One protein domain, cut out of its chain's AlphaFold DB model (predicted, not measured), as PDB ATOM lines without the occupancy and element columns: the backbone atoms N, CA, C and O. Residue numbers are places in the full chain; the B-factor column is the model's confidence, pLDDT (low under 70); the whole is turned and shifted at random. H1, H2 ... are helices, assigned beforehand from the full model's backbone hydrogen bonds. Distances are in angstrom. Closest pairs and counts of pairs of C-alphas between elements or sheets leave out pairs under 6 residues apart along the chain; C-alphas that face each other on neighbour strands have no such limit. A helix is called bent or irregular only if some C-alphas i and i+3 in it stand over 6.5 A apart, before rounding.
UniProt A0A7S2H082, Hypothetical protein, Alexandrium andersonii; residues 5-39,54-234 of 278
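What this domain is: This is residues 5 to 39 and 54 to 234 of the 278 residues of the protein "Hypothetical protein" of Alexandrium andersonii (UniProt A0A7S2H082). The domain is an open frame: long helices H5 and H6 stand apart, joined by residues 139 to 146 and bridged by bent H8. H2, with H1 near it, packs on H4, which makes a hairpin with H5; H3 packs on arm H8b. The printed part has 216 residues with eight named helices, H1 to H8, and no named strand. It is all helix and loose, radius of gyration of the C-alphas 22.6 A, spanning 61 by 55 by 34 A.

How they stand to each other: The longest helix, H5, residues 93 to 138, touches H8b, residues 212 to 229, with residues 115 to 122, at a steep tilt of 52 degrees; the closest C-alphas, Ala 119 and Gly 219, are 4.1 A apart. H8b and H8a, residues 196 to 209, are arms of H8, assigned as one helix by its hydrogen bonds but bent, C-alphas 209 and 212 being 6.7 A apart. H6, residues 147 to 181, touches H8a with residues 164 to 171, closest at C-alphas Val 171 and Phe 200, 6.2 A. O i to N i+4 pairs are within hydrogen-bond range throughout H8a and H8b, 35 of 42 in H5 and 29 of 31 in H6.

Where its parts are: H1, residues 5 to 9, H2, 20 to 31, H3, 55 to 70, and H7, 187 to 192, have every such pair within range; H4, 73 to 89, has 10 of 13. H6 is irregular, C-alphas 176 and 179 being 7.7 A apart; H4 only just, 81 and 84 being 6.8 A apart. H5, 58.2 A long, begins at (171.279, 296.199, 172.334); H6, 47.5 A long, ends at (136.608, 292.367, 214.108).

The domain as a whole: Residues 40 to 53 are cut out, with 40.3 A between C-alphas 39 and 54. Residues 142 to 143 are under pLDDT 70.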
ATOM      1  N   ALA A   5     157.557 276.200 188.768       95.44
ATOM      2  CA  ALA A   5     158.529 276.152 187.681       95.44
ATOM      3  C   ALA A   5     159.516 277.330 187.727       95.44
ATOM      4  O   ALA A   5     160.719 277.115 187.592       95.44
ATOM      5  N   LEU A   6     159.030 278.557 187.955       95.81
ATOM      6  CA  LEU A   6     159.896 279.731 188.056       95.81
ATOM      7  C   LEU A   6     160.766 279.662 189.310       95.81
ATOM      8  O   LEU A   6     161.969 279.873 189.202       95.81
ATOM      9  N   ALA A   7     160.187 279.299 190.458       96.19
ATOM     10  CA  ALA A   7     160.933 279.120 191.701       96.19
ATOM     11  C   ALA A   7     162.061 278.087 191.539       96.19
ATOM     12  O   ALA A   7     163.200 278.360 191.906       96.19
ATOM     13  N   LYS A   8     161.785 276.937 190.906       96.69
ATOM     14  CA  LYS A   8     162.807 275.922 190.609       96.69
ATOM     15  C   LYS A   8     163.891 276.451 189.664       96.69
ATOM     16  O   LYS A   8     165.068 276.209 189.906       96.69
ATOM     17  N   ALA A   9     163.511 277.184 188.617       96.75
ATOM     18  CA  ALA A   9     164.447 277.708 187.620       96.75
ATOM     19  C   ALA A   9     165.446 278.730 188.188       96.75
ATOM     20  O   ALA A   9     166.544 278.867 187.659       96.75
ATOM     21  N   VAL A  10     165.079 279.434 189.261       96.25
ATOM     22  CA  VAL A  10     165.948 280.417 189.929       96.25
ATOM     23  C   VAL A  10     166.626 279.865 191.189       96.25
ATOM     24  O   VAL A  10     167.228 280.625 191.939       96.25
ATOM     25  N   GLY A  11     166.541 278.553 191.435       96.06
ATOM     26  CA  GLY A  11     167.202 277.902 192.572       96.06
ATOM     27  C   GLY A  11     166.461 278.011 193.908       96.06
ATOM     28  O   GLY A  11     167.066 277.797 194.949       96.06
ATOM     29  N   GLY A  12     165.164 278.325 193.898       95.06
ATOM     30  CA  GLY A  12     164.327 278.384 195.099       95.06
ATOM     31  C   GLY A  12     164.564 279.614 195.979       95.06
ATOM     32  O   GLY A  12     165.189 280.593 195.560       95.06
ATOM     33  N   TRP A  13     164.013 279.554 197.194       94.44
ATOM     34  CA  TRP A  13     164.149 280.589 198.218       94.44
ATOM     35  C   TRP A  13     165.526 280.523 198.874       94.44
ATOM     36  O   TRP A  13     166.031 279.440 199.161       94.44
ATOM     37  N   ASP A  14     166.098 281.693 199.142       92.19
ATOM     38  CA  ASP A  14     167.377 281.802 199.834       92.19
ATOM     39  C   ASP A  14     167.127 281.846 201.354       92.19
ATOM     40  O   ASP A  14     166.476 282.777 201.828       92.19
ATOM     41  N   PRO A  15     167.623 280.869 202.138       88.00
ATOM     42  CA  PRO A  15     167.251 280.713 203.548       88.00
ATOM     43  C   PRO A  15     167.749 281.856 204.442       88.00
ATOM     44  O   PRO A  15     167.160 282.130 205.482       88.00
ATOM     45  N   ASP A  16     168.817 282.544 204.036       86.44
ATOM     46  CA  ASP A  16     169.387 283.657 204.801       86.44
ATOM     47  C   ASP A  16     168.573 284.968 204.663       86.44
ATOM     48  O   ASP A  16     168.863 285.949 205.351       86.44
ATOM     49  N   TRP A  17     167.538 285.000 203.813       87.50
ATOM     50  CA  TRP A  17     166.727 286.188 203.536       87.50
ATOM     51  C   TRP A  17     165.411 286.187 204.318       87.50
ATOM     52  O   TRP A  17     164.581 285.298 204.181       87.50
ATOM     53  N   ILE A  18     165.189 287.231 205.121       86.56
ATOM     54  CA  ILE A  18     164.025 287.326 206.025       86.56
ATOM     55  C   ILE A  18     162.723 287.656 205.283       86.56
ATOM     56  O   ILE A  18     161.639 287.204 205.664       86.56
ATOM     57  N   SER A  19     162.829 288.503 204.269       85.12
ATOM     58  CA  SER A  19     161.754 289.041 203.432       85.12
ATOM     59  C   SER A  19     161.422 288.087 202.280       85.12
ATOM     60  O   SER A  19     161.333 288.496 201.122       85.12
ATOM     61  N   GLU A  20     161.249 286.804 202.604       86.62
ATOM     62  CA  GLU A  20     161.202 285.671 201.668       86.62
ATOM     63  C   GLU A  20     160.480 285.981 200.344       86.62
ATOM     64  O   GLU A  20     161.067 285.837 199.275       86.62
ATOM     65  N   ASP A  21     159.241 286.477 200.391       90.69
ATOM     66  CA  ASP A  21     158.445 286.776 199.192       90.69
ATOM     67  C   ASP A  21     158.953 287.977 198.376       90.69
ATOM     68  O   ASP A  21     158.933 287.946 197.141       90.69
ATOM     69  N   TRP A  22     159.396 289.044 199.048       91.50
ATOM     70  CA  TRP A  22     159.912 290.255 198.401       91.50
ATOM     71  C   TRP A  22     161.240 289.972 197.710       91.50
ATOM     72  O   TRP A  22     161.394 290.261 196.518       91.50
ATOM     73  N   HIS A  23     162.157 289.332 198.436       94.50
ATOM     74  CA  HIS A  23     163.429 288.878 197.896       94.50
ATOM     75  C   HIS A  23     163.221 287.934 196.711       94.50
ATOM     76  O   HIS A  23     163.782 288.145 195.635       94.50
ATOM     77  N   MET A  24     162.324 286.953 196.846       95.81
ATOM     78  CA  MET A  24     162.037 286.013 195.767       95.81
ATOM     79  C   MET A  24     161.426 286.707 194.536       95.81
ATOM     80  O   MET A  24     161.736 286.352 193.394       95.81
ATOM     81  N   GLY A  25     160.625 287.757 194.730       95.19
ATOM     82  CA  GLY A  25     160.147 288.620 193.649       95.19
ATOM     83  C   GLY A  25     161.285 289.325 192.899       95.19
ATOM     84  O   GLY A  25     161.333 289.272 191.665       95.19
ATOM     85  N   ILE A  26     162.229 289.934 193.625       96.00
ATOM     86  CA  ILE A  26     163.389 290.631 193.043       96.00
ATOM     87  C   ILE A  26     164.329 289.638 192.352       96.00
ATOM     88  O   ILE A  26     164.761 289.879 191.224       96.00
ATOM     89  N   LYS A  27     164.600 288.487 192.965       96.69
ATOM     90  CA  LYS A  27     165.419 287.420 192.378       96.69
ATOM     91  C   LYS A  27     164.816 286.898 191.071       96.69
ATOM     92  O   LYS A  27     165.520 286.823 190.065       96.69
ATOM     93  N   CYS A  28     163.503 286.648 191.025       97.38
ATOM     94  CA  CYS A  28     162.800 286.312 189.780       97.38
ATOM     95  C   CYS A  28     162.893 287.436 188.733       97.38
ATOM     96  O   CYS A  28     163.087 287.173 187.540       97.38
ATOM     97  N   PHE A  29     162.752 288.694 189.160       97.50
ATOM     98  CA  PHE A  29     162.897 289.858 188.288       97.50
ATOM     99  C   PHE A  29     164.288 289.905 187.641       97.50
ATOM    100  O   PHE A  29     164.385 290.012 186.417       97.50
ATOM    101  N   MET A  30     165.349 289.752 188.436       97.69
ATOM    102  CA  MET A  30     166.734 289.768 187.964       97.69
ATOM    103  C   MET A  30     167.035 288.580 187.044       97.69
ATOM    104  O   MET A  30     167.495 288.780 185.920       97.69
ATOM    105  N   ALA A  31     166.673 287.361 187.453       96.75
ATOM    106  CA  ALA A  31     166.925 286.141 186.682       96.75
ATOM    107  C   ALA A  31     166.227 286.128 185.309       96.75
ATOM    108  O   ALA A  31     166.699 285.507 184.360       96.75
ATOM    109  N   THR A  32     165.102 286.834 185.176       96.38
ATOM    110  CA  THR A  32     164.361 286.922 183.907       96.38
ATOM    111  C   THR A  32     164.690 288.175 183.092       96.38
ATOM    112  O   THR A  32     164.068 288.387 182.046       96.38
ATOM    113  N   ALA A  33     165.646 289.003 183.530       96.50
ATOM    114  CA  ALA A  33     165.931 290.319 182.953       96.50
ATOM    115  C   ALA A  33     164.666 291.196 182.846       96.50
ATOM    116  O   ALA A  33     164.353 291.782 181.807       96.50
ATOM    117  N   GLY A  34     163.880 291.227 183.925       95.94
ATOM    118  CA  GLY A  34     162.657 292.016 184.042       95.94
ATOM    119  C   GLY A  34     161.491 291.523 183.183       95.94
ATOM    120  O   GLY A  34     160.599 292.309 182.858       95.94
ATOM    121  N   ARG A  35     161.487 290.245 182.777       94.94
ATOM    122  CA  ARG A  35     160.417 289.629 181.965       94.94
ATOM    123  C   ARG A  35     159.369 288.878 182.788       94.94
ATOM    124  O   ARG A  35     158.521 288.210 182.195       94.94
ATOM    125  N   ILE A  36     159.394 289.002 184.116       94.56
ATOM    126  CA  ILE A  36     158.317 288.493 184.970       94.56
ATOM    127  C   ILE A  36     156.960 289.044 184.516       94.56
ATOM    128  O   ILE A  36     156.844 290.193 184.083       94.56
ATOM    129  N   ARG A  37     155.925 288.211 184.616       92.56
ATOM    130  CA  ARG A  37     154.534 288.599 184.374       92.56
ATOM    131  C   ARG A  37     153.738 288.376 185.645       92.56
ATOM    132  O   ARG A  37     153.913 287.358 186.310       92.56
ATOM    133  N   ILE A  38     152.872 289.328 185.957       91.00
ATOM    134  CA  ILE A  38     151.971 289.256 187.101       91.00
ATOM    135  C   ILE A  38     150.593 288.907 186.556       91.00
ATOM    136  O   ILE A  38     150.051 289.641 185.734       91.00
ATOM    137  N   GLN A  39     150.048 287.783 187.014       91.81
ATOM    138  CA  GLN A  39     148.669 287.394 186.755       91.81
ATOM    139  C   GLN A  39     147.875 287.601 188.049       91.81
ATOM    140  O   GLN A  39     148.252 287.018 189.070       91.81
ATOM    141  N   SER A  54     147.563 290.985 226.238       88.75
ATOM    142  CA  SER A  54     147.472 292.350 226.749       88.75
ATOM    143  C   SER A  54     147.929 293.390 225.725       88.75
ATOM    144  O   SER A  54     148.775 293.130 224.866       88.75
ATOM    145  N   THR A  55     147.459 294.635 225.869       87.12
ATOM    146  CA  THR A  55     147.873 295.768 225.017       87.12
ATOM    147  C   THR A  55     149.394 295.916 224.943       87.12
ATOM    148  O   THR A  55     149.950 296.175 223.876       87.12
ATOM    149  N   TRP A  56     150.090 295.726 226.068       91.69
ATOM    150  CA  TRP A  56     151.548 295.826 226.108       91.69
ATOM    151  C   TRP A  56     152.236 294.687 225.352       91.69
ATOM    152  O   TRP A  56     153.237 294.906 224.669       91.69
ATOM    153  N   GLU A  57     151.708 293.469 225.437       90.69
ATOM    154  CA  GLU A  57     152.217 292.338 224.662       90.69
ATOM    155  C   GLU A  57     151.982 292.513 223.173       90.69
ATOM    156  O   GLU A  57     152.911 292.287 222.399       90.69
ATOM    157  N   THR A  58     150.821 293.035 222.782       90.00
ATOM    158  CA  THR A  58     150.545 293.423 221.398       90.00
ATOM    159  C   THR A  58     151.548 294.468 220.906       90.00
ATOM    160  O   THR A  58     152.151 294.285 219.849       90.00
ATOM    161  N   ILE A  59     151.839 295.517 221.688       90.62
ATOM    162  CA  ILE A  59     152.865 296.516 221.330       90.62
ATOM    163  C   ILE A  59     154.248 295.860 221.170       90.62
ATOM    164  O   ILE A  59     154.929 296.103 220.169       90.62
ATOM    165  N   LYS A  60     154.659 294.985 222.099       91.56
ATOM    166  CA  LYS A  60     155.928 294.238 221.999       91.56
ATOM    167  C   LYS A  60     155.969 293.331 220.761       91.56
ATOM    168  O   LYS A  60     156.996 293.279 220.082       91.56
ATOM    169  N   ALA A  61     154.875 292.641 220.441       91.38
ATOM    170  CA  ALA A  61     154.769 291.768 219.273       91.38
ATOM    171  C   ALA A  61     154.851 292.570 217.965       91.38
ATOM    172  O   ALA A  61     155.597 292.203 217.052       91.38
ATOM    173  N   ARG A  62     154.163 293.716 217.893       90.81
ATOM    174  CA  ARG A  62     154.260 294.666 216.776       90.81
ATOM    175  C   ARG A  62     155.672 295.225 216.627       90.81
ATOM    176  O   ARG A  62     156.164 295.301 215.505       90.81
ATOM    177  N   TRP A  63     156.350 295.543 217.729       92.31
ATOM    178  CA  TRP A  63     157.752 295.969 217.718       92.31
ATOM    179  C   TRP A  63     158.689 294.880 217.177       92.31
ATOM    180  O   TRP A  63     159.543 295.156 216.333       92.31
ATOM    181  N   ALA A  64     158.519 293.629 217.614       92.12
ATOM    182  CA  ALA A  64     159.276 292.499 217.079       92.12
ATOM    183  C   ALA A  64     159.057 292.340 215.566       92.12
ATOM    184  O   ALA A  64     160.024 292.197 214.816       92.12
ATOM    185  N   GLN A  65     157.804 292.459 215.111       91.19
ATOM    186  CA  GLN A  65     157.479 292.406 213.690       91.19
ATOM    187  C   GLN A  65     158.091 293.578 212.907       91.19
ATOM    188  O   GLN A  65     158.644 293.358 211.835       91.19
ATOM    189  N   ALA A  66     158.040 294.802 213.439       91.31
ATOM    190  CA  ALA A  66     158.618 295.981 212.797       91.31
ATOM    191  C   ALA A  66     160.134 295.836 212.602       91.31
ATOM    192  O   ALA A  66     160.629 296.069 211.504       91.31
ATOM    193  N   LYS A  67     160.863 295.353 213.619       92.62
ATOM    194  CA  LYS A  67     162.297 295.037 213.490       92.62
ATOM    195  C   LYS A  67     162.565 293.991 212.406       92.62
ATOM    196  O   LYS A  67     163.561 294.106 211.703       92.62
ATOM    197  N   ARG A  68     161.712 292.965 212.292       91.00
ATOM    198  CA  ARG A  68     161.837 291.934 211.249       91.00
ATOM    199  C   ARG A  68     161.607 292.529 209.858       91.00
ATOM    200  O   ARG A  68     162.401 292.265 208.967       91.00
ATOM    201  N   HIS A  69     160.568 293.347 209.689       91.44
ATOM    202  CA  HIS A  69     160.261 294.014 208.418       91.44
ATOM    203  C   HIS A  69     161.353 294.994 207.994       91.44
ATOM    204  O   HIS A  69     161.731 295.002 206.830       91.44
ATOM    205  N   ALA A  70     161.914 295.751 208.937       93.25
ATOM    206  CA  ALA A  70     163.010 296.681 208.682       93.25
ATOM    207  C   ALA A  70     164.276 295.989 208.142       93.25
ATOM    208  O   ALA A  70     165.030 296.575 207.371       93.25
ATOM    209  N   LEU A  71     164.507 294.713 208.484       92.75
ATOM    210  CA  LEU A  71     165.611 293.934 207.902       92.75
ATOM    211  C   LEU A  71     165.454 293.720 206.387       92.75
ATOM    212  O   LEU A  71     166.448 293.405 205.736       92.75
ATOM    213  N   GLY A  72     164.273 293.999 205.819       91.19
ATOM    214  CA  GLY A  72     164.053 294.108 204.375       91.19
ATOM    215  C   GLY A  72     164.941 295.150 203.670       91.19
ATOM    216  O   GLY A  72     165.152 295.137 202.461       91.19
ATOM    217  N   PHE A  73     165.601 296.022 204.436       91.75
ATOM    218  CA  PHE A  73     166.634 296.907 203.905       91.75
ATOM    219  C   PHE A  73     167.714 296.163 203.086       91.75
ATOM    220  O   PHE A  73     168.272 296.721 202.137       91.75
ATOM    221  N   CYS A  74     167.994 294.889 203.398       92.62
ATOM    222  CA  CYS A  74     168.942 294.075 202.632       92.62
ATOM    223  C   CYS A  74     168.537 293.859 201.160       92.62
ATOM    224  O   CYS A  74     169.426 293.718 200.315       92.62
ATOM    225  N   GLU A  75     167.247 293.930 200.805       92.75
ATOM    226  CA  GLU A  75     166.798 293.812 199.408       92.75
ATOM    227  C   GLU A  75     167.354 294.926 198.522       92.75
ATOM    228  O   GLU A  75     167.642 294.698 197.346       92.75
ATOM    229  N   ILE A  76     167.527 296.131 199.076       93.31
ATOM    230  CA  ILE A  76     168.099 297.265 198.344       93.31
ATOM    231  C   ILE A  76     169.547 296.942 197.961       93.31
ATOM    232  O   ILE A  76     169.945 297.183 196.821       93.31
ATOM    233  N   VAL A  77     170.304 296.338 198.883       92.81
ATOM    234  CA  VAL A  77     171.693 295.920 198.652       92.81
ATOM    235  C   VAL A  77     171.755 294.834 197.576       92.81
ATOM    236  O   VAL A  77     172.525 294.963 196.624       92.81
ATOM    237  N   PHE A  78     170.904 293.805 197.666       94.44
ATOM    238  CA  PHE A  78     170.826 292.758 196.638       94.44
ATOM    239  C   PHE A  78     170.489 293.327 195.268       94.44
ATOM    240  O   PHE A  78     171.158 293.012 194.282       94.44
ATOM    241  N   PHE A  79     169.480 294.198 195.209       96.69
ATOM    242  CA  PHE A  79     169.075 294.846 193.973       96.69
ATOM    243  C   PHE A  79     170.241 295.623 193.356       96.69
ATOM    244  O   PHE A  79     170.511 295.466 192.167       96.69
ATOM    245  N   GLN A  80     170.934 296.441 194.150       95.69
ATOM    246  CA  GLN A  80     172.042 297.275 193.685       95.69
ATOM    247  C   GLN A  80     173.242 296.453 193.199       95.69
ATOM    248  O   GLN A  80     173.849 296.834 192.200       95.69
ATOM    249  N   ASP A  81     173.556 295.324 193.839       95.38
ATOM    250  CA  ASP A  81     174.629 294.427 193.383       95.38
ATOM    251  C   ASP A  81     174.268 293.687 192.080       95.38
ATOM    252  O   ASP A  81     175.090 293.576 191.165       95.38
ATOM    253  N   HIS A  82     173.026 293.211 191.953       97.31
ATOM    254  CA  HIS A  82     172.611 292.387 190.812       97.31
ATOM    255  C   HIS A  82     172.244 293.214 189.578       97.31
ATOM    256  O   HIS A  82     172.495 292.783 188.449       97.31
ATOM    257  N   PHE A  83     171.673 294.404 189.769       98.25
ATOM    258  CA  PHE A  83     171.212 295.268 188.686       98.25
ATOM    259  C   PHE A  83     172.271 295.527 187.597       98.25
ATOM    260  O   PHE A  83     171.964 295.264 186.430       98.25
ATOM    261  N   PRO A  84     173.505 295.989 187.901       97.75
ATOM    262  CA  PRO A  84     174.504 296.248 186.867       97.75
ATOM    263  C   PRO A  84     174.931 294.967 186.144       97.75
ATOM    264  O   PRO A  84     175.114 294.986 184.929       97.75
ATOM    265  N   ARG A  85     175.028 293.836 186.855       97.44
ATOM    266  CA  ARG A  85     175.411 292.540 186.271       97.44
ATOM    267  C   ARG A  85     174.382 292.081 185.240       97.44
ATOM    268  O   ARG A  85     174.747 291.761 184.112       97.44
ATOM    269  N   VAL A  86     173.098 292.125 185.604       97.75
ATOM    270  CA  VAL A  86     171.993 291.763 184.702       97.75
ATOM    271  C   VAL A  86     171.887 292.753 183.545       97.75
ATOM    272  O   VAL A  86     171.731 292.346 182.399       97.75
ATOM    273  N   LEU A  87     172.013 294.057 183.809       98.06
ATOM    274  CA  LEU A  87     171.964 295.082 182.766       98.06
ATOM    275  C   LEU A  87     173.019 294.834 181.676       98.06
ATOM    276  O   LEU A  87     172.720 294.945 180.483       98.06
ATOM    277  N   LEU A  88     174.241 294.494 182.088       96.75
ATOM    278  CA  LEU A  88     175.355 294.230 181.183       96.75
ATOM    279  C   LEU A  88     175.220 292.884 180.459       96.75
ATOM    280  O   LEU A  88     175.636 292.797 179.305       96.75
ATOM    281  N   SER A  89     174.580 291.884 181.075       96.50
ATOM    282  CA  SER A  89     174.351 290.565 180.471       96.50
ATOM    283  C   SER A  89     173.175 290.511 179.485       96.50
ATOM    284  O   SER A  89     172.916 289.461 178.904       96.50
ATOM    285  N   ILE A  90     172.405 291.592 179.315       97.00
ATOM    286  CA  ILE A  90     171.280 291.608 178.368       97.00
ATOM    287  C   ILE A  90     171.791 291.730 176.928       97.00
ATOM    288  O   ILE A  90     172.267 292.793 176.505       97.00
ATOM    289  N   ASP A  91     171.555 290.666 176.161       92.06
ATOM    290  CA  ASP A  91     171.770 290.599 174.717       92.06
ATOM    291  C   ASP A  91     170.605 291.213 173.922       92.06
ATOM    292  O   ASP A  91     169.419 290.966 174.180       92.06
ATOM    293  N   GLY A  92     170.930 291.981 172.880       86.00
ATOM    294  CA  GLY A  92     169.948 292.630 171.995       86.00
ATOM    295  C   GLY A  92     169.909 294.157 172.078       86.00
ATOM    296  O   GLY A  92     168.882 294.762 171.764       86.00
ATOM    297  N   GLY A  93     171.024 294.769 172.483       93.75
ATOM    298  CA  GLY A  93     171.279 296.199 172.334       93.75
ATOM    299  C   GLY A  93     170.553 297.101 173.333       93.75
ATOM    300  O   GLY A  93     169.889 296.661 174.276       93.75
ATOM    301  N   TRP A  94     170.694 298.411 173.117       96.12
ATOM    302  CA  TRP A  94     170.270 299.443 174.066       96.12
ATOM    303  C   TRP A  94     168.765 299.420 174.371       96.12
ATOM    304  O   TRP A  94     168.375 299.680 175.504       96.12
ATOM    305  N   LYS A  95     167.914 299.059 173.398       97.12
ATOM    306  CA  LYS A  95     166.449 299.071 173.566       97.12
ATOM    307  C   LYS A  95     165.995 298.132 174.684       97.12
ATOM    308  O   LYS A  95     165.214 298.529 175.543       97.12
ATOM    309  N   LYS A  96     166.505 296.895 174.710       97.00
ATOM    310  CA  LYS A  96     166.154 295.922 175.759       97.00
ATOM    311  C   LYS A  96     166.690 296.346 177.125       97.00
ATOM    312  O   LYS A  96     165.979 296.217 178.117       97.00
ATOM    313  N   ARG A  97     167.905 296.901 177.159       97.88
ATOM    314  CA  ARG A  97     168.513 297.459 178.375       97.88
ATOM    315  C   ARG A  97     167.683 298.617 178.935       97.88
ATOM    316  O   ARG A  97     167.378 298.616 180.118       97.88
ATOM    317  N   ALA A  98     167.224 299.533 178.084       97.81
ATOM    318  CA  ALA A  98     166.348 300.633 178.482       97.81
ATOM    319  C   ALA A  98     165.007 300.135 179.049       97.81
ATOM    320  O   ALA A  98     164.565 300.622 180.087       97.81
ATOM    321  N   VAL A  99     164.389 299.122 178.426       97.38
ATOM    322  CA  VAL A  99     163.162 298.493 178.955       97.38
ATOM    323  C   VAL A  99     163.408 297.851 180.321       97.38
ATOM    324  O   VAL A  99     162.576 297.995 181.218       97.38
ATOM    325  N   PHE A 100     164.537 297.160 180.501       98.12
ATOM    326  CA  PHE A 100     164.919 296.605 181.799       98.12
ATOM    327  C   PHE A 100     165.092 297.707 182.849       98.12
ATOM    328  O   PHE A 100     164.446 297.626 183.890       98.12
ATOM    329  N   CYS A 101     165.856 298.766 182.553       98.19
ATOM    330  CA  CYS A 101     166.036 299.917 183.446       98.19
ATOM    331  C   CYS A 101     164.701 300.559 183.840       98.19
ATOM    332  O   CYS A 101     164.469 300.825 185.015       98.19
ATOM    333  N   TRP A 102     163.799 300.764 182.878       97.62
ATOM    334  CA  TRP A 102     162.481 301.342 183.132       97.62
ATOM    335  C   TRP A 102     161.638 300.483 184.082       97.62
ATOM    336  O   TRP A 102     161.029 300.992 185.018       97.62
ATOM    337  N   ARG A 103     161.622 299.159 183.887       97.00
ATOM    338  CA  ARG A 103     160.898 298.241 184.784       97.00
ATOM    339  C   ARG A 103     161.548 298.163 186.165       97.00
ATOM    340  O   ARG A 103     160.850 298.142 187.176       97.00
ATOM    341  N   ALA A 104     162.875 298.143 186.191       97.56
ATOM    342  CA  ALA A 104     163.690 298.108 187.395       97.56
ATOM    343  C   ALA A 104     163.483 299.365 188.253       97.56
ATOM    344  O   ALA A 104     163.402 299.249 189.474       97.56
ATOM    345  N   PHE A 105     163.311 300.534 187.625       97.06
ATOM    346  CA  PHE A 105     163.063 301.803 188.306       97.06
ATOM    347  C   PHE A 105     161.868 301.732 189.260       97.06
ATOM    348  O   PHE A 105     161.990 302.169 190.400       97.06
ATOM    349  N   PHE A 106     160.737 301.148 188.852       95.25
ATOM    350  CA  PHE A 106     159.561 301.052 189.727       95.25
ATOM    351  C   PHE A 106     159.777 300.112 190.911       95.25
ATOM    352  O   PHE A 106     159.378 300.436 192.028       95.25
ATOM    353  N   LEU A 107     160.424 298.966 190.679       94.38
ATOM    354  CA  LEU A 107     160.716 297.996 191.734       94.38
ATOM    355  C   LEU A 107     161.687 298.585 192.766       94.38
ATOM    356  O   LEU A 107     161.417 298.549 193.965       94.38
ATOM    357  N   TRP A 108     162.766 299.204 192.287       95.44
ATOM    358  CA  TRP A 108     163.751 299.892 193.117       95.44
ATOM    359  C   TRP A 108     163.147 301.071 193.880       95.44
ATOM    360  O   TRP A 108     163.313 301.172 195.093       95.44
ATOM    361  N   SER A 109     162.380 301.924 193.194       94.88
ATOM    362  CA  SER A 109     161.714 303.072 193.819       94.88
ATOM    363  C   SER A 109     160.735 302.626 194.897       94.88
ATOM    364  O   SER A 109     160.628 303.276 195.931       94.88
ATOM    365  N   LYS A 110     160.036 301.501 194.695       92.88
ATOM    366  CA  LYS A 110     159.131 300.961 195.709       92.88
ATOM    367  C   LYS A 110     159.887 300.448 196.935       92.88
ATOM    368  O   LYS A 110     159.449 300.741 198.045       92.88
ATOM    369  N   ALA A 111     161.005 299.743 196.747       92.50
ATOM    370  CA  ALA A 111     161.858 299.291 197.849       92.50
ATOM    371  C   ALA A 111     162.420 300.481 198.647       92.50
ATOM    372  O   ALA A 111     162.313 300.510 199.874       92.50
ATOM    373  N   LEU A 112     162.918 301.512 197.955       92.12
ATOM    374  CA  LEU A 112     163.348 302.755 198.594       92.12
ATOM    375  C   LEU A 112     162.209 303.438 199.347       92.12
ATOM    376  O   LEU A 112     162.393 303.829 200.492       92.12
ATOM    377  N   LEU A 113     161.030 303.570 198.737       91.38
ATOM    378  CA  LEU A 113     159.892 304.229 199.373       91.38
ATOM    379  C   LEU A 113     159.491 303.530 200.678       91.38
ATOM    380  O   LEU A 113     159.167 304.214 201.644       91.38
ATOM    381  N   ILE A 114     159.514 302.195 200.722       89.69
ATOM    382  CA  ILE A 114     159.146 301.427 201.921       89.69
ATOM    383  C   ILE A 114     160.128 301.706 203.067       89.69
ATOM    384  O   ILE A 114     159.695 302.119 204.142       89.69
ATOM    385  N   HIS A 115     161.433 301.546 202.830       91.06
ATOM    386  CA  HIS A 115     162.436 301.621 203.900       91.06
ATOM    387  C   HIS A 115     162.906 303.047 204.198       91.06
ATOM    388  O   HIS A 115     163.033 303.454 205.354       91.06
ATOM    389  N   LEU A 116     163.135 303.854 203.159       88.31
ATOM    390  CA  LEU A 116     163.715 305.184 203.314       88.31
ATOM    391  C   LEU A 116     162.706 306.191 203.865       88.31
ATOM    392  O   LEU A 116     163.098 307.063 204.635       88.31
ATOM    393  N   THR A 117     161.413 306.074 203.541       85.75
ATOM    394  CA  THR A 117     160.397 306.990 204.094       85.75
ATOM    395  C   THR A 117     160.337 306.873 205.614       85.75
ATOM    396  O   THR A 117     160.406 307.882 206.308       85.75
ATOM    397  N   MET A 118     160.290 305.652 206.156       84.12
ATOM    398  CA  MET A 118     160.265 305.457 207.609       84.12
ATOM    399  C   MET A 118     161.593 305.862 208.264       84.12
ATOM    400  O   MET A 118     161.582 306.541 209.292       84.12
ATOM    401  N   ALA A 119     162.733 305.516 207.654       88.75
ATOM    402  CA  ALA A 119     164.056 305.865 208.176       88.75
ATOM    403  C   ALA A 119     164.313 307.383 208.218       88.75
ATOM    404  O   ALA A 119     164.922 307.891 209.164       88.75
ATOM    405  N   THR A 120     163.856 308.114 207.199       87.25
ATOM    406  CA  THR A 120     164.091 309.562 207.072       87.25
ATOM    407  C   THR A 120     163.246 310.379 208.036       87.25
ATOM    408  O   THR A 120     163.742 311.380 208.549       87.25
ATOM    409  N   MET A 121     162.026 309.942 208.363       84.25
ATOM    410  CA  MET A 121     161.157 310.652 209.314       84.25
ATOM    411  C   MET A 121     161.792 310.804 210.704       84.25
ATOM    412  O   MET A 121     161.590 311.832 211.350       84.25
ATOM    413  N   LEU A 122     162.620 309.842 211.134       84.44
ATOM    414  CA  LEU A 122     163.353 309.921 212.404       84.44
ATOM    415  C   LEU A 122     164.344 311.095 212.449       84.44
ATOM    416  O   LEU A 122     164.576 311.655 213.515       84.44
ATOM    417  N   VAL A 123     164.937 311.455 211.311       85.06
ATOM    418  CA  VAL A 123     165.996 312.474 211.226       85.06
ATOM    419  C   VAL A 123     165.430 313.813 210.765       85.06
ATOM    420  O   VAL A 123     165.664 314.842 211.398       85.06
ATOM    421  N   ILE A 124     164.656 313.802 209.679       84.62
ATOM    422  CA  ILE A 124     164.126 315.012 209.045       84.62
ATOM    423  C   ILE A 124     163.137 315.720 209.972       84.62
ATOM    424  O   ILE A 124     163.182 316.944 210.058       84.62
ATOM    425  N   GLY A 125     162.281 314.987 210.695       81.62
ATOM    426  CA  GLY A 125     161.292 315.580 211.601       81.62
ATOM    427  C   GLY A 125     161.934 316.446 212.694       81.62
ATOM    428  O   GLY A 125     161.684 317.653 212.731       81.62
ATOM    429  N   PRO A 126     162.810 315.880 213.548       84.31
ATOM    430  CA  PRO A 126     163.524 316.645 214.567       84.31
ATOM    431  C   PRO A 126     164.397 317.763 213.992       84.31
ATOM    432  O   PRO A 126     164.392 318.868 214.528       84.31
ATOM    433  N   LEU A 127     165.106 317.517 212.882       83.94
ATOM    434  CA  LEU A 127     165.923 318.547 212.235       83.94
ATOM    435  C   LEU A 127     165.063 319.729 211.764       83.94
ATOM    436  O   LEU A 127     165.412 320.879 212.014       83.94
ATOM    437  N   THR A 128     163.908 319.450 211.155       84.38
ATOM    438  CA  THR A 128     162.941 320.475 210.740       84.38
ATOM    439  C   THR A 128     162.430 321.258 211.946       84.38
ATOM    440  O   THR A 128     162.401 322.484 211.904       84.38
ATOM    441  N   ALA A 129     162.095 320.583 213.050       82.31
ATOM    442  CA  ALA A 129     161.653 321.249 214.275       82.31
ATOM    443  C   ALA A 129     162.735 322.176 214.862       82.31
ATOM    444  O   ALA A 129     162.427 323.297 215.265       82.31
ATOM    445  N   LEU A 130     164.003 321.745 214.863       85.06
ATOM    446  CA  LEU A 130     165.136 322.564 215.311       85.06
ATOM    447  C   LEU A 130     165.355 323.785 214.412       85.06
ATOM    448  O   LEU A 130     165.577 324.884 214.919       85.06
ATOM    449  N   ILE A 131     165.251 323.610 213.092       82.88
ATOM    450  CA  ILE A 131     165.356 324.700 212.114       82.88
ATOM    451  C   ILE A 131     164.222 325.716 212.320       82.88
ATOM    452  O   ILE A 131     164.478 326.915 212.405       82.88
ATOM    453  N   VAL A 132     162.978 325.253 212.481       83.25
ATOM    454  CA  VAL A 132     161.827 326.125 212.768       83.25
ATOM    455  C   VAL A 132     162.027 326.879 214.085       83.25
ATOM    456  O   VAL A 132     161.848 328.095 214.127       83.25
ATOM    457  N   ALA A 133     162.457 326.198 215.152       83.50
ATOM    458  CA  ALA A 133     162.734 326.833 216.439       83.50
ATOM    459  C   ALA A 133     163.845 327.893 216.337       83.50
ATOM    460  O   ALA A 133     163.733 328.965 216.935       83.50
ATOM    461  N   TYR A 134     164.894 327.624 215.553       86.00
ATOM    462  CA  TYR A 134     165.954 328.588 215.263       86.00
ATOM    463  C   TYR A 134     165.411 329.832 214.547       86.00
ATOM    464  O   TYR A 134     165.696 330.951 214.982       86.00
ATOM    465  N   PHE A 135     164.604 329.664 213.498       84.06
ATOM    466  CA  PHE A 135     164.022 330.791 212.764       84.06
ATOM    467  C   PHE A 135     163.074 331.624 213.633       84.06
ATOM    468  O   PHE A 135     163.195 332.850 213.663       84.06
ATOM    469  N   LEU A 136     162.204 330.970 214.414       83.94
ATOM    470  CA  LEU A 136     161.307 331.640 215.362       83.94
ATOM    471  C   LEU A 136     162.087 332.434 216.419       83.94
ATOM    472  O   LEU A 136     161.743 333.579 216.710       83.94
ATOM    473  N   ARG A 137     163.165 331.856 216.964       90.06
ATOM    474  CA  ARG A 137     164.010 332.508 217.975       90.06
ATOM    475  C   ARG A 137     164.741 333.730 217.423       90.06
ATOM    476  O   ARG A 137     164.818 334.745 218.109       90.06
ATOM    477  N   ASN A 138     165.287 333.633 216.211       88.44
ATOM    478  CA  ASN A 138     166.080 334.708 215.609       88.44
ATOM    479  C   ASN A 138     165.236 335.717 214.818       88.44
ATOM    480  O   ASN A 138     165.791 336.670 214.278       88.44
ATOM    481  N   LYS A 139     163.909 335.526 214.750       84.81
ATOM    482  CA  LYS A 139     162.978 336.357 213.965       84.81
ATOM    483  C   LYS A 139     163.389 336.492 212.492       84.81
ATOM    484  O   LYS A 139     163.047 337.469 211.835       84.81
ATOM    485  N   VAL A 140     164.105 335.496 211.974       78.25
ATOM    486  CA  VAL A 140     164.465 335.386 210.559       78.25
ATOM    487  C   VAL A 140     163.297 334.683 209.880       78.25
ATOM    488  O   VAL A 140     163.339 333.493 209.590       78.25
ATOM    489  N   LEU A 141     162.183 335.396 209.750       70.94
ATOM    490  CA  LEU A 141     161.080 334.951 208.915       70.94
ATOM    491  C   LEU A 141     161.429 335.411 207.500       70.94
ATOM    492  O   LEU A 141     161.372 336.605 207.211       70.94
ATOM    493  N   GLU A 142     161.888 334.480 206.662       66.19
ATOM    494  CA  GLU A 142     162.036 334.738 205.229       66.19
ATOM    495  C   GLU A 142     160.712 335.244 204.643       66.19
ATOM    496  O   GLU A 142     159.633 334.983 205.181       66.19
ATOM    497  N   ASP A 143     160.809 335.983 203.538       69.94
ATOM    498  CA  ASP A 143     159.668 336.573 202.852       69.94
ATOM    499  C   ASP A 143     158.585 335.510 202.605       69.94
ATOM    500  O   ASP A 143     158.797 334.509 201.909       69.94
ATOM    501  N   VAL A 144     157.410 335.737 203.192       72.25
ATOM    502  CA  VAL A 144     156.212 334.900 203.031       72.25
ATOM    503  C   VAL A 144     155.812 334.811 201.548       72.25
ATOM    504  O   VAL A 144     155.127 333.876 201.146       72.25
ATOM    505  N   ASN A 145     156.298 335.731 200.706       79.88
ATOM    506  CA  ASN A 145     156.100 335.717 199.257       79.88
ATOM    507  C   ASN A 145     157.152 334.903 198.478       79.88
ATOM    508  O   ASN A 145     157.166 334.931 197.247       79.88
ATOM    509  N   SER A 146     158.046 334.177 199.153       85.88
ATOM    510  CA  SER A 146     159.038 333.342 198.477       85.88
ATOM    511  C   SER A 146     158.417 332.085 197.849       85.88
ATOM    512  O   SER A 146     157.504 331.456 198.392       85.88
ATOM    513  N   TRP A 147     158.979 331.648 196.716       85.56
ATOM    514  CA  TRP A 147     158.621 330.370 196.086       85.56
ATOM    515  C   TRP A 147     158.846 329.174 197.018       85.56
ATOM    516  O   TRP A 147     158.096 328.199 196.958       85.56
ATOM    517  N   THR A 148     159.840 329.253 197.904       79.69
ATOM    518  CA  THR A 148     160.127 328.223 198.909       79.69
ATOM    519  C   THR A 148     158.986 328.095 199.913       79.69
ATOM    520  O   THR A 148     158.528 326.982 200.171       79.69
ATOM    521  N   PHE A 149     158.476 329.220 200.428       79.62
ATOM    522  CA  PHE A 149     157.341 329.224 201.350       79.62
ATOM    523  C   PHE A 149     156.068 328.691 200.685       79.62
ATOM    524  O   PHE A 149     155.410 327.812 201.244       79.62
ATOM    525  N   LEU A 150     155.759 329.147 199.464       84.25
ATOM    526  CA  LEU A 150     154.621 328.632 198.696       84.25
ATOM    527  C   LEU A 150     154.728 327.117 198.479       84.25
ATOM    528  O   LEU A 150     153.771 326.382 198.714       84.25
ATOM    529  N   THR A 151     155.906 326.645 198.069       82.44
ATOM    530  CA  THR A 151     156.174 325.218 197.855       82.44
ATOM    531  C   THR A 151     155.964 324.423 199.143       82.44
ATOM    532  O   THR A 151     155.258 323.415 199.135       82.44
ATOM    533  N   TYR A 152     156.511 324.898 200.265       83.19
ATOM    534  CA  TYR A 152     156.317 324.284 201.577       83.19
ATOM    535  C   TYR A 152     154.834 324.212 201.958       83.19
ATOM    536  O   TYR A 152     154.358 323.141 202.335       83.19
ATOM    537  N   LEU A 153     154.092 325.314 201.807       83.06
ATOM    538  CA  LEU A 153     152.661 325.368 202.105       83.06
ATOM    539  C   LEU A 153     151.890 324.334 201.278       83.06
ATOM    540  O   LEU A 153     151.133 323.552 201.844       83.06
ATOM    541  N   VAL A 154     152.130 324.277 199.964       88.56
ATOM    542  CA  VAL A 154     151.483 323.309 199.066       88.56
ATOM    543  C   VAL A 154     151.773 321.875 199.509       88.56
ATOM    544  O   VAL A 154     150.836 321.096 199.684       88.56
ATOM    545  N   PHE A 155     153.039 321.517 199.752       86.06
ATOM    546  CA  PHE A 155     153.392 320.161 200.182       86.06
ATOM    547  C   PHE A 155     152.791 319.796 201.544       86.06
ATOM    548  O   PHE A 155     152.277 318.686 201.696       86.06
ATOM    549  N   GLN A 156     152.793 320.717 202.512       85.31
ATOM    550  CA  GLN A 156     152.177 320.489 203.822       85.31
ATOM    551  C   GLN A 156     150.657 320.356 203.723       85.31
ATOM    552  O   GLN A 156     150.080 319.457 204.331       85.31
ATOM    553  N   SER A 157     149.998 321.195 202.921       87.94
ATOM    554  CA  SER A 157     148.557 321.098 202.679       87.94
ATOM    555  C   SER A 157     148.191 319.784 201.990       87.94
ATOM    556  O   SER A 157     147.278 319.096 202.445       87.94
ATOM    557  N   CYS A 158     148.921 319.381 200.947       91.94
ATOM    558  CA  CYS A 158     148.722 318.089 200.292       91.94
ATOM    559  C   CYS A 158     148.939 316.917 201.261       91.94
ATOM    560  O   CYS A 158     148.137 315.982 201.274       91.94
ATOM    561  N   GLY A 159     149.982 316.978 202.095       87.62
ATOM    562  CA  GLY A 159     150.256 315.978 203.126       87.62
ATOM    563  C   GLY A 159     149.129 315.881 204.156       87.62
ATOM    564  O   GLY A 159     148.632 314.787 204.419       87.62
ATOM    565  N   LEU A 160     148.662 317.019 204.673       88.06
ATOM    566  CA  LEU A 160     147.551 317.084 205.622       88.06
ATOM    567  C   LEU A 160     146.259 316.519 205.020       88.06
ATOM    568  O   LEU A 160     145.607 315.687 205.649       88.06
ATOM    569  N   ILE A 161     145.915 316.918 203.791       92.62
ATOM    570  CA  ILE A 161     144.748 316.392 203.070       92.62
ATOM    571  C   ILE A 161     144.870 314.873 202.903       92.62
ATOM    572  O   ILE A 161     143.912 314.150 203.169       92.62
ATOM    573  N   SER A 162     146.046 314.371 202.518       91.62
ATOM    574  CA  SER A 162     146.288 312.935 202.360       91.62
ATOM    575  C   SER A 162     146.095 312.166 203.672       91.62
ATOM    576  O   SER A 162     145.417 311.137 203.674       91.62
ATOM    577  N   VAL A 163     146.613 312.681 204.790       89.31
ATOM    578  CA  VAL A 163     146.449 312.075 206.122       89.31
ATOM    579  C   VAL A 163     144.981 312.066 206.554       89.31
ATOM    580  O   VAL A 163     144.487 311.038 207.019       89.31
ATOM    581  N   VAL A 164     144.259 313.171 206.351       92.25
ATOM    582  CA  VAL A 164     142.824 313.270 206.662       92.25
ATOM    583  C   VAL A 164     142.011 312.272 205.838       92.25
ATOM    584  O   VAL A 164     141.201 311.531 206.400       92.25
ATOM    585  N   LEU A 165     142.255 312.198 204.525       95.12
ATOM    586  CA  LEU A 165     141.596 311.231 203.645       95.12
ATOM    587  C   LEU A 165     141.913 309.793 204.059       95.12
ATOM    588  O   LEU A 165     141.001 308.976 204.145       95.12
ATOM    589  N   PHE A 166     143.171 309.492 204.387       92.88
ATOM    590  CA  PHE A 166     143.578 308.177 204.878       92.88
ATOM    591  C   PHE A 166     142.842 307.793 206.169       92.88
ATOM    592  O   PHE A 166     142.306 306.689 206.267       92.88
ATOM    593  N   MET A 167     142.762 308.690 207.155       94.38
ATOM    594  CA  MET A 167     142.020 308.444 208.398       94.38
ATOM    595  C   MET A 167     140.530 308.218 208.138       94.38
ATOM    596  O   MET A 167     139.939 307.293 208.692       94.38
ATOM    597  N   PHE A 168     139.934 309.011 207.248       95.62
ATOM    598  CA  PHE A 168     138.539 308.842 206.857       95.62
ATOM    599  C   PHE A 168     138.299 307.497 206.158       95.62
ATOM    600  O   PHE A 168     137.364 306.779 206.508       95.62
ATOM    601  N   THR A 169     139.173 307.094 205.233       95.75
ATOM    602  CA  THR A 169     139.108 305.773 204.594       95.75
ATOM    603  C   THR A 169     139.249 304.640 205.610       95.75
ATOM    604  O   THR A 169     138.527 303.656 205.495       95.75
ATOM    605  N   ASN A 170     140.112 304.768 206.625       92.81
ATOM    606  CA  ASN A 170     140.221 303.764 207.690       92.81
ATOM    607  C   ASN A 170     138.937 303.648 208.519       92.81
ATOM    608  O   ASN A 170     138.539 302.536 208.851       92.81
ATOM    609  N   VAL A 171     138.260 304.763 208.808       95.50
ATOM    610  CA  VAL A 171     136.947 304.753 209.476       95.50
ATOM    611  C   VAL A 171     135.915 304.005 208.635       95.50
ATOM    612  O   VAL A 171     135.221 303.138 209.159       95.50
ATOM    613  N   LEU A 172     135.847 304.290 207.331       95.38
ATOM    614  CA  LEU A 172     134.941 303.587 206.417       95.38
ATOM    615  C   LEU A 172     135.275 302.095 206.316       95.38
ATOM    616  O   LEU A 172     134.378 301.257 206.337       95.38
ATOM    617  N   LEU A 173     136.564 301.760 206.227       92.44
ATOM    618  CA  LEU A 173     137.020 300.377 206.182       92.44
ATOM    619  C   LEU A 173     136.634 299.643 207.465       92.44
ATOM    620  O   LEU A 173     136.062 298.560 207.378       92.44
ATOM    621  N   TYR A 174     136.891 300.243 208.630       91.25
ATOM    622  CA  TYR A 174     136.470 299.695 209.914       91.25
ATOM    623  C   TYR A 174     134.955 299.487 209.946       91.25
ATOM    624  O   TYR A 174     134.534 298.399 210.296       91.25
ATOM    625  N   GLU A 175     134.127 300.453 209.526       90.62
ATOM    626  CA  GLU A 175     132.662 300.282 209.494       90.62
ATOM    627  C   GLU A 175     132.237 299.062 208.655       90.62
ATOM    628  O   GLU A 175     131.345 298.319 209.062       90.62
ATOM    629  N   LEU A 176     132.905 298.821 207.521       91.12
ATOM    630  CA  LEU A 176     132.639 297.670 206.651       91.12
ATOM    631  C   LEU A 176     133.059 296.337 207.274       91.12
ATOM    632  O   LEU A 176     132.395 295.322 207.057       91.12
ATOM    633  N   VAL A 177     134.172 296.317 208.010       88.88
ATOM    634  CA  VAL A 177     134.698 295.082 208.607       88.88
ATOM    635  C   VAL A 177     134.273 294.880 210.057       88.88
ATOM    636  O   VAL A 177     134.453 293.775 210.556       88.88
ATOM    637  N   ARG A 178     133.671 295.885 210.712       87.62
ATOM    638  CA  ARG A 178     133.327 295.911 212.144       87.62
ATOM    639  C   ARG A 178     132.667 294.621 212.632       87.62
ATOM    640  O   ARG A 178     133.164 294.083 213.616       87.62
ATOM    641  N   PRO A 179     131.648 294.058 211.947       85.44
ATOM    642  CA  PRO A 179     130.998 292.825 212.401       85.44
ATOM    643  C   PRO A 179     131.920 291.597 212.453       85.44
ATOM    644  O   PRO A 179     131.534 290.578 213.005       85.44
ATOM    645  N   ARG A 180     133.101 291.663 211.826       81.75
ATOM    646  CA  ARG A 180     134.101 290.586 211.790       81.75
ATOM    647  C   ARG A 180     135.250 290.785 212.776       81.75
ATOM    648  O   ARG A 180     136.010 289.846 212.971       81.75
ATOM    649  N   ILE A 181     135.442 292.002 213.285       77.00
ATOM    650  CA  ILE A 181     136.608 292.367 214.108       77.00
ATOM    651  C   ILE A 181     136.233 292.706 215.548       77.00
ATOM    652  O   ILE A 181     137.008 292.409 216.449       77.00
ATOM    653  N   ASP A 182     135.064 293.305 215.769       77.12
ATOM    654  CA  ASP A 182     134.673 293.810 217.078       77.12
ATOM    655  C   ASP A 182     133.565 292.942 217.667       77.12
ATOM    656  O   ASP A 182     132.384 293.126 217.381       77.12
ATOM    657  N   GLU A 183     133.966 292.038 218.556       72.19
ATOM    658  CA  GLU A 183     133.075 291.343 219.497       72.19
ATOM    659  C   GLU A 183     132.982 292.098 220.841       72.19
ATOM    660  O   GLU A 183     132.549 291.558 221.853       72.19
ATOM    661  N   THR A 184     133.439 293.357 220.893       70.75
ATOM    662  CA  THR A 184     133.581 294.089 222.156       70.75
ATOM    663  C   THR A 184     132.244 294.576 222.730       70.75
ATOM    664  O   THR A 184     131.538 295.399 222.141       70.75
ATOM    665  N   ASP A 185     131.966 294.179 223.973       74.44
ATOM    666  CA  ASP A 185     130.853 294.702 224.784       74.44
ATOM    667  C   ASP A 185     131.122 296.112 225.357       74.44
ATOM    668  O   ASP A 185     130.345 296.650 226.157       74.44
ATOM    669  N   SER A 186     132.225 296.762 224.965       87.00
ATOM    670  CA  SER A 186     132.601 298.076 225.487       87.00
ATOM    671  C   SER A 186     131.606 299.160 225.073       87.00
ATOM    672  O   SER A 186     131.585 299.635 223.935       87.00
ATOM    673  N   LYS A 187     130.813 299.637 226.042       91.12
ATOM    674  CA  LYS A 187     129.877 300.761 225.855       91.12
ATOM    675  C   LYS A 187     130.575 302.028 225.356       91.12
ATOM    676  O   LYS A 187     129.988 302.769 224.572       91.12
ATOM    677  N   LEU A 188     131.816 302.267 225.791       89.56
ATOM    678  CA  LEU A 188     132.595 303.439 225.389       89.56
ATOM    679  C   LEU A 188     132.955 303.378 223.902       89.56
ATOM    680  O   LEU A 188     132.661 304.321 223.172       89.56
ATOM    681  N   ILE A 189     133.552 302.267 223.455       88.19
ATOM    682  CA  ILE A 189     133.940 302.082 222.049       88.19
ATOM    683  C   ILE A 189     132.691 302.133 221.176       88.19
ATOM    684  O   ILE A 189     132.652 302.892 220.215       88.19
ATOM    685  N   ASN A 190     131.631 301.424 221.573       89.62
ATOM    686  CA  ASN A 190     130.361 301.438 220.857       89.62
ATOM    687  C   ASN A 190     129.745 302.842 220.766       89.62
ATOM    688  O   ASN A 190     129.154 303.170 219.740       89.62
ATOM    689  N   GLY A 191     129.900 303.680 221.795       91.94
ATOM    690  CA  GLY A 191     129.476 305.080 221.770       91.94
ATOM    691  C   GLY A 191     130.317 305.939 220.822       91.94
ATOM    692  O   GLY A 191     129.757 306.669 220.005       91.94
ATOM    693  N   LEU A 192     131.646 305.814 220.889       92.25
ATOM    694  CA  LEU A 192     132.589 306.557 220.044       92.25
ATOM    695  C   LEU A 192     132.475 306.176 218.563       92.25
ATOM    696  O   LEU A 192     132.588 307.043 217.700       92.25
ATOM    697  N   THR A 193     132.200 304.906 218.262       92.50
ATOM    698  CA  THR A 193     132.066 304.402 216.887       92.50
ATOM    699  C   THR A 193     130.636 304.493 216.346       92.50
ATOM    700  O   THR A 193     130.406 304.187 215.177       92.50
ATOM    701  N   LYS A 194     129.655 304.928 217.157       91.56
ATOM    702  CA  LYS A 194     128.238 305.020 216.755       91.56
ATOM    703  C   LYS A 194     128.003 306.023 215.629       91.56
ATOM    704  O   LYS A 194     127.204 305.768 214.733       91.56
ATOM    705  N   PHE A 195     128.659 307.178 215.704       95.62
ATOM    706  CA  PHE A 195     128.534 308.242 214.715       95.62
ATOM    707  C   PHE A 195     129.849 308.392 213.966       95.62
ATOM    708  O   PHE A 195     130.890 308.597 214.585       95.62
ATOM    709  N   ARG A 196     129.797 308.369 212.632       96.19
ATOM    710  CA  ARG A 196     130.990 308.436 211.777       96.19
ATOM    711  C   ARG A 196     131.891 309.630 212.082       96.19
ATOM    712  O   ARG A 196     133.107 309.483 212.116       96.19
ATOM    713  N   LEU A 197     131.303 310.803 212.333       95.75
ATOM    714  CA  LEU A 197     132.068 312.000 212.689       95.75
ATOM    715  C   LEU A 197     132.807 311.821 214.021       95.75
ATOM    716  O   LEU A 197     133.986 312.144 214.111       95.75
ATOM    717  N   LEU A 198     132.140 311.275 215.040       95.56
ATOM    718  CA  LEU A 198     132.756 311.025 216.342       95.56
ATOM    719  C   LEU A 198     133.863 309.968 216.237       95.56
ATOM    720  O   LEU A 198     134.942 310.157 216.794       95.56
ATOM    721  N   HIS A 199     133.628 308.915 215.453       95.12
ATOM    722  CA  HIS A 199     134.619 307.882 215.181       95.12
ATOM    723  C   HIS A 199     135.851 308.468 214.478       95.12
ATOM    724  O   HIS A 199     136.981 308.217 214.892       95.12
ATOM    725  N   PHE A 200     135.641 309.316 213.469       97.06
ATOM    726  CA  PHE A 200     136.715 310.024 212.781       97.06
ATOM    727  C   PHE A 200     137.516 310.924 213.722       97.06
ATOM    728  O   PHE A 200     138.740 310.840 213.732       97.06
ATOM    729  N   LEU A 201     136.852 311.737 214.548       95.88
ATOM    730  CA  LEU A 201     137.534 312.601 215.515       95.88
ATOM    731  C   LEU A 201     138.344 311.789 216.533       95.88
ATOM    732  O   LEU A 201     139.468 312.165 216.870       95.88
ATOM    733  N   PHE A 202     137.804 310.655 216.984       94.69
ATOM    734  CA  PHE A 202     138.501 309.736 217.877       94.69
ATOM    735  C   PHE A 202     139.755 309.140 217.219       94.69
ATOM    736  O   PHE A 202     140.851 309.268 217.769       94.69
ATOM    737  N   VAL A 203     139.621 308.558 216.021       93.62
ATOM    738  CA  VAL A 203     140.744 307.982 215.261       93.62
ATOM    739  C   VAL A 203     141.790 309.044 214.944       93.62
ATOM    740  O   VAL A 203     142.980 308.780 215.107       93.62
ATOM    741  N   ALA A 204     141.375 310.246 214.541       93.75
ATOM    742  CA  ALA A 204     142.282 311.346 214.247       93.75
ATOM    743  C   ALA A 204     143.077 311.766 215.486       93.75
ATOM    744  O   ALA A 204     144.301 311.848 215.429       93.75
ATOM    745  N   THR A 205     142.404 311.945 216.626       93.12
ATOM    746  CA  THR A 205     143.056 312.320 217.890       93.12
ATOM    747  C   THR A 205     144.052 311.253 218.337       93.12
ATOM    748  O   THR A 205     145.212 311.562 218.611       93.12
ATOM    749  N   MET A 206     143.632 309.984 218.355       92.44
ATOM    750  CA  MET A 206     144.503 308.871 218.742       92.44
ATOM    751  C   MET A 206     145.688 308.726 217.792       92.44
ATOM    752  O   MET A 206     146.817 308.532 218.237       92.44
ATOM    753  N   SER A 207     145.460 308.895 216.492       90.88
ATOM    754  CA  SER A 207     146.530 308.864 215.500       90.88
ATOM    755  C   SER A 207     147.518 310.009 215.702       90.88
ATOM    756  O   SER A 207     148.711 309.757 215.667       90.88
ATOM    757  N   MET A 208     147.076 311.238 215.982       87.62
ATOM    758  CA  MET A 208     147.995 312.356 216.244       87.62
ATOM    759  C   MET A 208     148.878 312.112 217.475       87.62
ATOM    760  O   MET A 208     150.067 312.427 217.452       87.62
ATOM    761  N   ILE A 209     148.326 311.498 218.526       90.06
ATOM    762  CA  ILE A 209     149.085 311.139 219.733       90.06
ATOM    763  C   ILE A 209     150.088 310.013 219.434       90.06
ATOM    764  O   ILE A 209     151.240 310.071 219.863       90.06
ATOM    765  N   LEU A 210     149.663 308.985 218.693       89.50
ATOM    766  CA  LEU A 210     150.449 307.770 218.470       89.50
ATOM    767  C   LEU A 210     151.384 307.840 217.255       89.50
ATOM    768  O   LEU A 210     152.337 307.065 217.191       89.50
ATOM    769  N   MET A 211     151.167 308.755 216.309       87.44
ATOM    770  CA  MET A 211     151.984 308.879 215.098       87.44
ATOM    771  C   MET A 211     153.437 309.182 215.446       87.44
ATOM    772  O   MET A 211     154.327 308.506 214.942       87.44
ATOM    773  N   THR A 212     153.694 310.140 216.334       84.50
ATOM    774  CA  THR A 212     155.064 310.508 216.718       84.50
ATOM    775  C   THR A 212     155.860 309.316 217.269       84.50
ATOM    776  O   THR A 212     156.899 308.995 216.687       84.50
ATOM    777  N   PRO A 213     155.407 308.599 218.321       88.19
ATOM    778  CA  PRO A 213     156.129 307.421 218.800       88.19
ATOM    779  C   PRO A 213     156.156 306.281 217.771       88.19
ATOM    780  O   PRO A 213     157.147 305.554 217.709       88.19
ATOM    781  N   PHE A 214     155.126 306.138 216.926       88.19
ATOM    782  CA  PHE A 214     155.100 305.142 215.852       88.19
ATOM    783  C   PHE A 214     156.191 305.388 214.802       88.19
ATOM    784  O   PHE A 214     156.967 304.479 214.509       88.19
ATOM    785  N   PHE A 215     156.288 306.603 214.256       87.31
ATOM    786  CA  PHE A 215     157.307 306.954 213.263       87.31
ATOM    787  C   PHE A 215     158.705 306.967 213.869       87.31
ATOM    788  O   PHE A 215     159.646 306.520 213.218       87.31
ATOM    789  N   PHE A 216     158.843 307.400 215.126       89.00
ATOM    790  CA  PHE A 216     160.110 307.315 215.843       89.00
ATOM    791  C   PHE A 216     160.569 305.858 215.991       89.00
ATOM    792  O   PHE A 216     161.689 305.518 215.612       89.00
ATOM    793  N   GLY A 217     159.695 304.976 216.486       91.69
ATOM    794  CA  GLY A 217     159.992 303.553 216.626       91.69
ATOM    795  C   GLY A 217     160.277 302.888 215.279       91.69
ATOM    796  O   GLY A 217     161.287 302.203 215.132       91.69
ATOM    797  N   GLY A 218     159.430 303.124 214.275       91.81
ATOM    798  CA  GLY A 218     159.610 302.594 212.924       91.81
ATOM    799  C   GLY A 218     160.936 303.028 212.302       91.81
ATOM    800  O   GLY A 218     161.703 302.184 211.850       91.81
ATOM    801  N   GLY A 219     161.259 304.322 212.360       93.00
ATOM    802  CA  GLY A 219     162.539 304.831 211.877       93.00
ATOM    803  C   GLY A 219     163.729 304.255 212.646       93.00
ATOM    804  O   GLY A 219     164.723 303.871 212.034       93.00
ATOM    805  N   LEU A 220     163.628 304.108 213.971       93.31
ATOM    806  CA  LEU A 220     164.676 303.474 214.774       93.31
ATOM    807  C   LEU A 220     164.895 302.010 214.360       93.31
ATOM    808  O   LEU A 220     166.040 301.567 214.275       93.31
ATOM    809  N   ALA A 221     163.823 301.266 214.075       94.44
ATOM    810  CA  ALA A 221     163.918 299.895 213.583       94.44
ATOM    811  C   ALA A 221     164.664 299.818 212.238       94.44
ATOM    812  O   ALA A 221     165.541 298.965 212.097       94.44
ATOM    813  N   GLU A 222     164.386 300.733 211.302       94.88
ATOM    814  CA  GLU A 222     165.094 300.841 210.014       94.88
ATOM    815  C   GLU A 222     166.584 301.163 210.194       94.88
ATOM    816  O   GLU A 222     167.436 300.505 209.603       94.88
ATOM    817  N   TRP A 223     166.943 302.107 211.070       94.06
ATOM    818  CA  TRP A 223     168.354 302.423 211.334       94.06
ATOM    819  C   TRP A 223     169.103 301.271 212.015       94.06
ATOM    820  O   TRP A 223     170.243 300.969 211.654       94.06
ATOM    821  N   ILE A 224     168.460 300.580 212.962       93.38
ATOM    822  CA  ILE A 224     169.013 299.356 213.558       93.38
ATOM    823  C   ILE A 224     169.236 298.296 212.472       93.38
ATOM    824  O   ILE A 224     170.276 297.631 212.475       93.38
ATOM    825  N   ALA A 225     168.283 298.128 211.554       93.44
ATOM    826  CA  ALA A 225     168.403 297.191 210.448       93.44
ATOM    827  C   ALA A 225     169.545 297.575 209.497       93.44
ATOM    828  O   ALA A 225     170.392 296.729 209.230       93.44
ATOM    829  N   ALA A 226     169.649 298.840 209.084       93.06
ATOM    830  CA  ALA A 226     170.728 299.328 208.228       93.06
ATOM    831  C   ALA A 226     172.117 299.044 208.832       93.06
ATOM    832  O   ALA A 226     172.994 298.507 208.155       93.06
ATOM    833  N   ILE A 227     172.299 299.307 210.134       93.69
ATOM    834  CA  ILE A 227     173.555 299.004 210.846       93.69
ATOM    835  C   ILE A 227     173.833 297.495 210.874       93.69
ATOM    836  O   ILE A 227     174.981 297.078 210.721       93.69
ATOM    837  N   LYS A 228     172.809 296.660 211.087       92.81
ATOM    838  CA  LYS A 228     172.962 295.198 211.093       92.81
ATOM    839  C   LYS A 228     173.331 294.661 209.713       92.81
ATOM    840  O   LYS A 228     174.279 293.886 209.618       92.81
ATOM    841  N   VAL A 229     172.618 295.092 208.674       92.25
ATOM    842  CA  VAL A 229     172.845 294.689 207.277       92.25
ATOM    843  C   VAL A 229     174.246 295.090 206.816       92.25
ATOM    844  O   VAL A 229     174.913 294.312 206.144       92.25
ATOM    845  N   ALA A 230     174.744 296.251 207.252       92.38
ATOM    846  CA  ALA A 230     176.113 296.678 206.965       92.38
ATOM    847  C   ALA A 230     177.195 295.771 207.589       92.38
ATOM    848  O   ALA A 230     178.348 295.821 207.170       92.38
ATOM    849  N   ARG A 231     176.853 294.962 208.601       93.12
ATOM    850  CA  ARG A 231     177.800 294.099 209.330       93.12
ATOM    851  C   ARG A 231     177.696 292.624 208.959       93.12
ATOM    852  O   ARG A 231     178.683 291.907 209.070       93.12
ATOM    853  N   THR A 232     176.511 292.144 208.593       89.69
ATOM    854  CA  THR A 232     176.258 290.725 208.321       89.69
ATOM    855  C   THR A 232     175.047 290.550 207.411       89.69
ATOM    856  O   THR A 232     174.135 291.369 207.422       89.69
ATOM    857  N   HIS A 233     175.024 289.449 206.661       83.50
ATOM    858  CA  HIS A 233     173.860 288.981 205.900       83.50
ATOM    859  C   HIS A 233     173.050 287.916 206.660       83.50
ATOM    860  O   HIS A 233     171.999 287.499 206.194       83.50
ATOM    861  N   LYS A 234     173.533 287.463 207.826       86.69
ATOM    862  CA  LYS A 234     172.861 286.467 208.671       86.69
ATOM    863  C   LYS A 234     172.268 287.139 209.894       86.69
ATOM    864  O   LYS A 234     172.996 287.727 210.698       86.69
TER     865      LYS A 234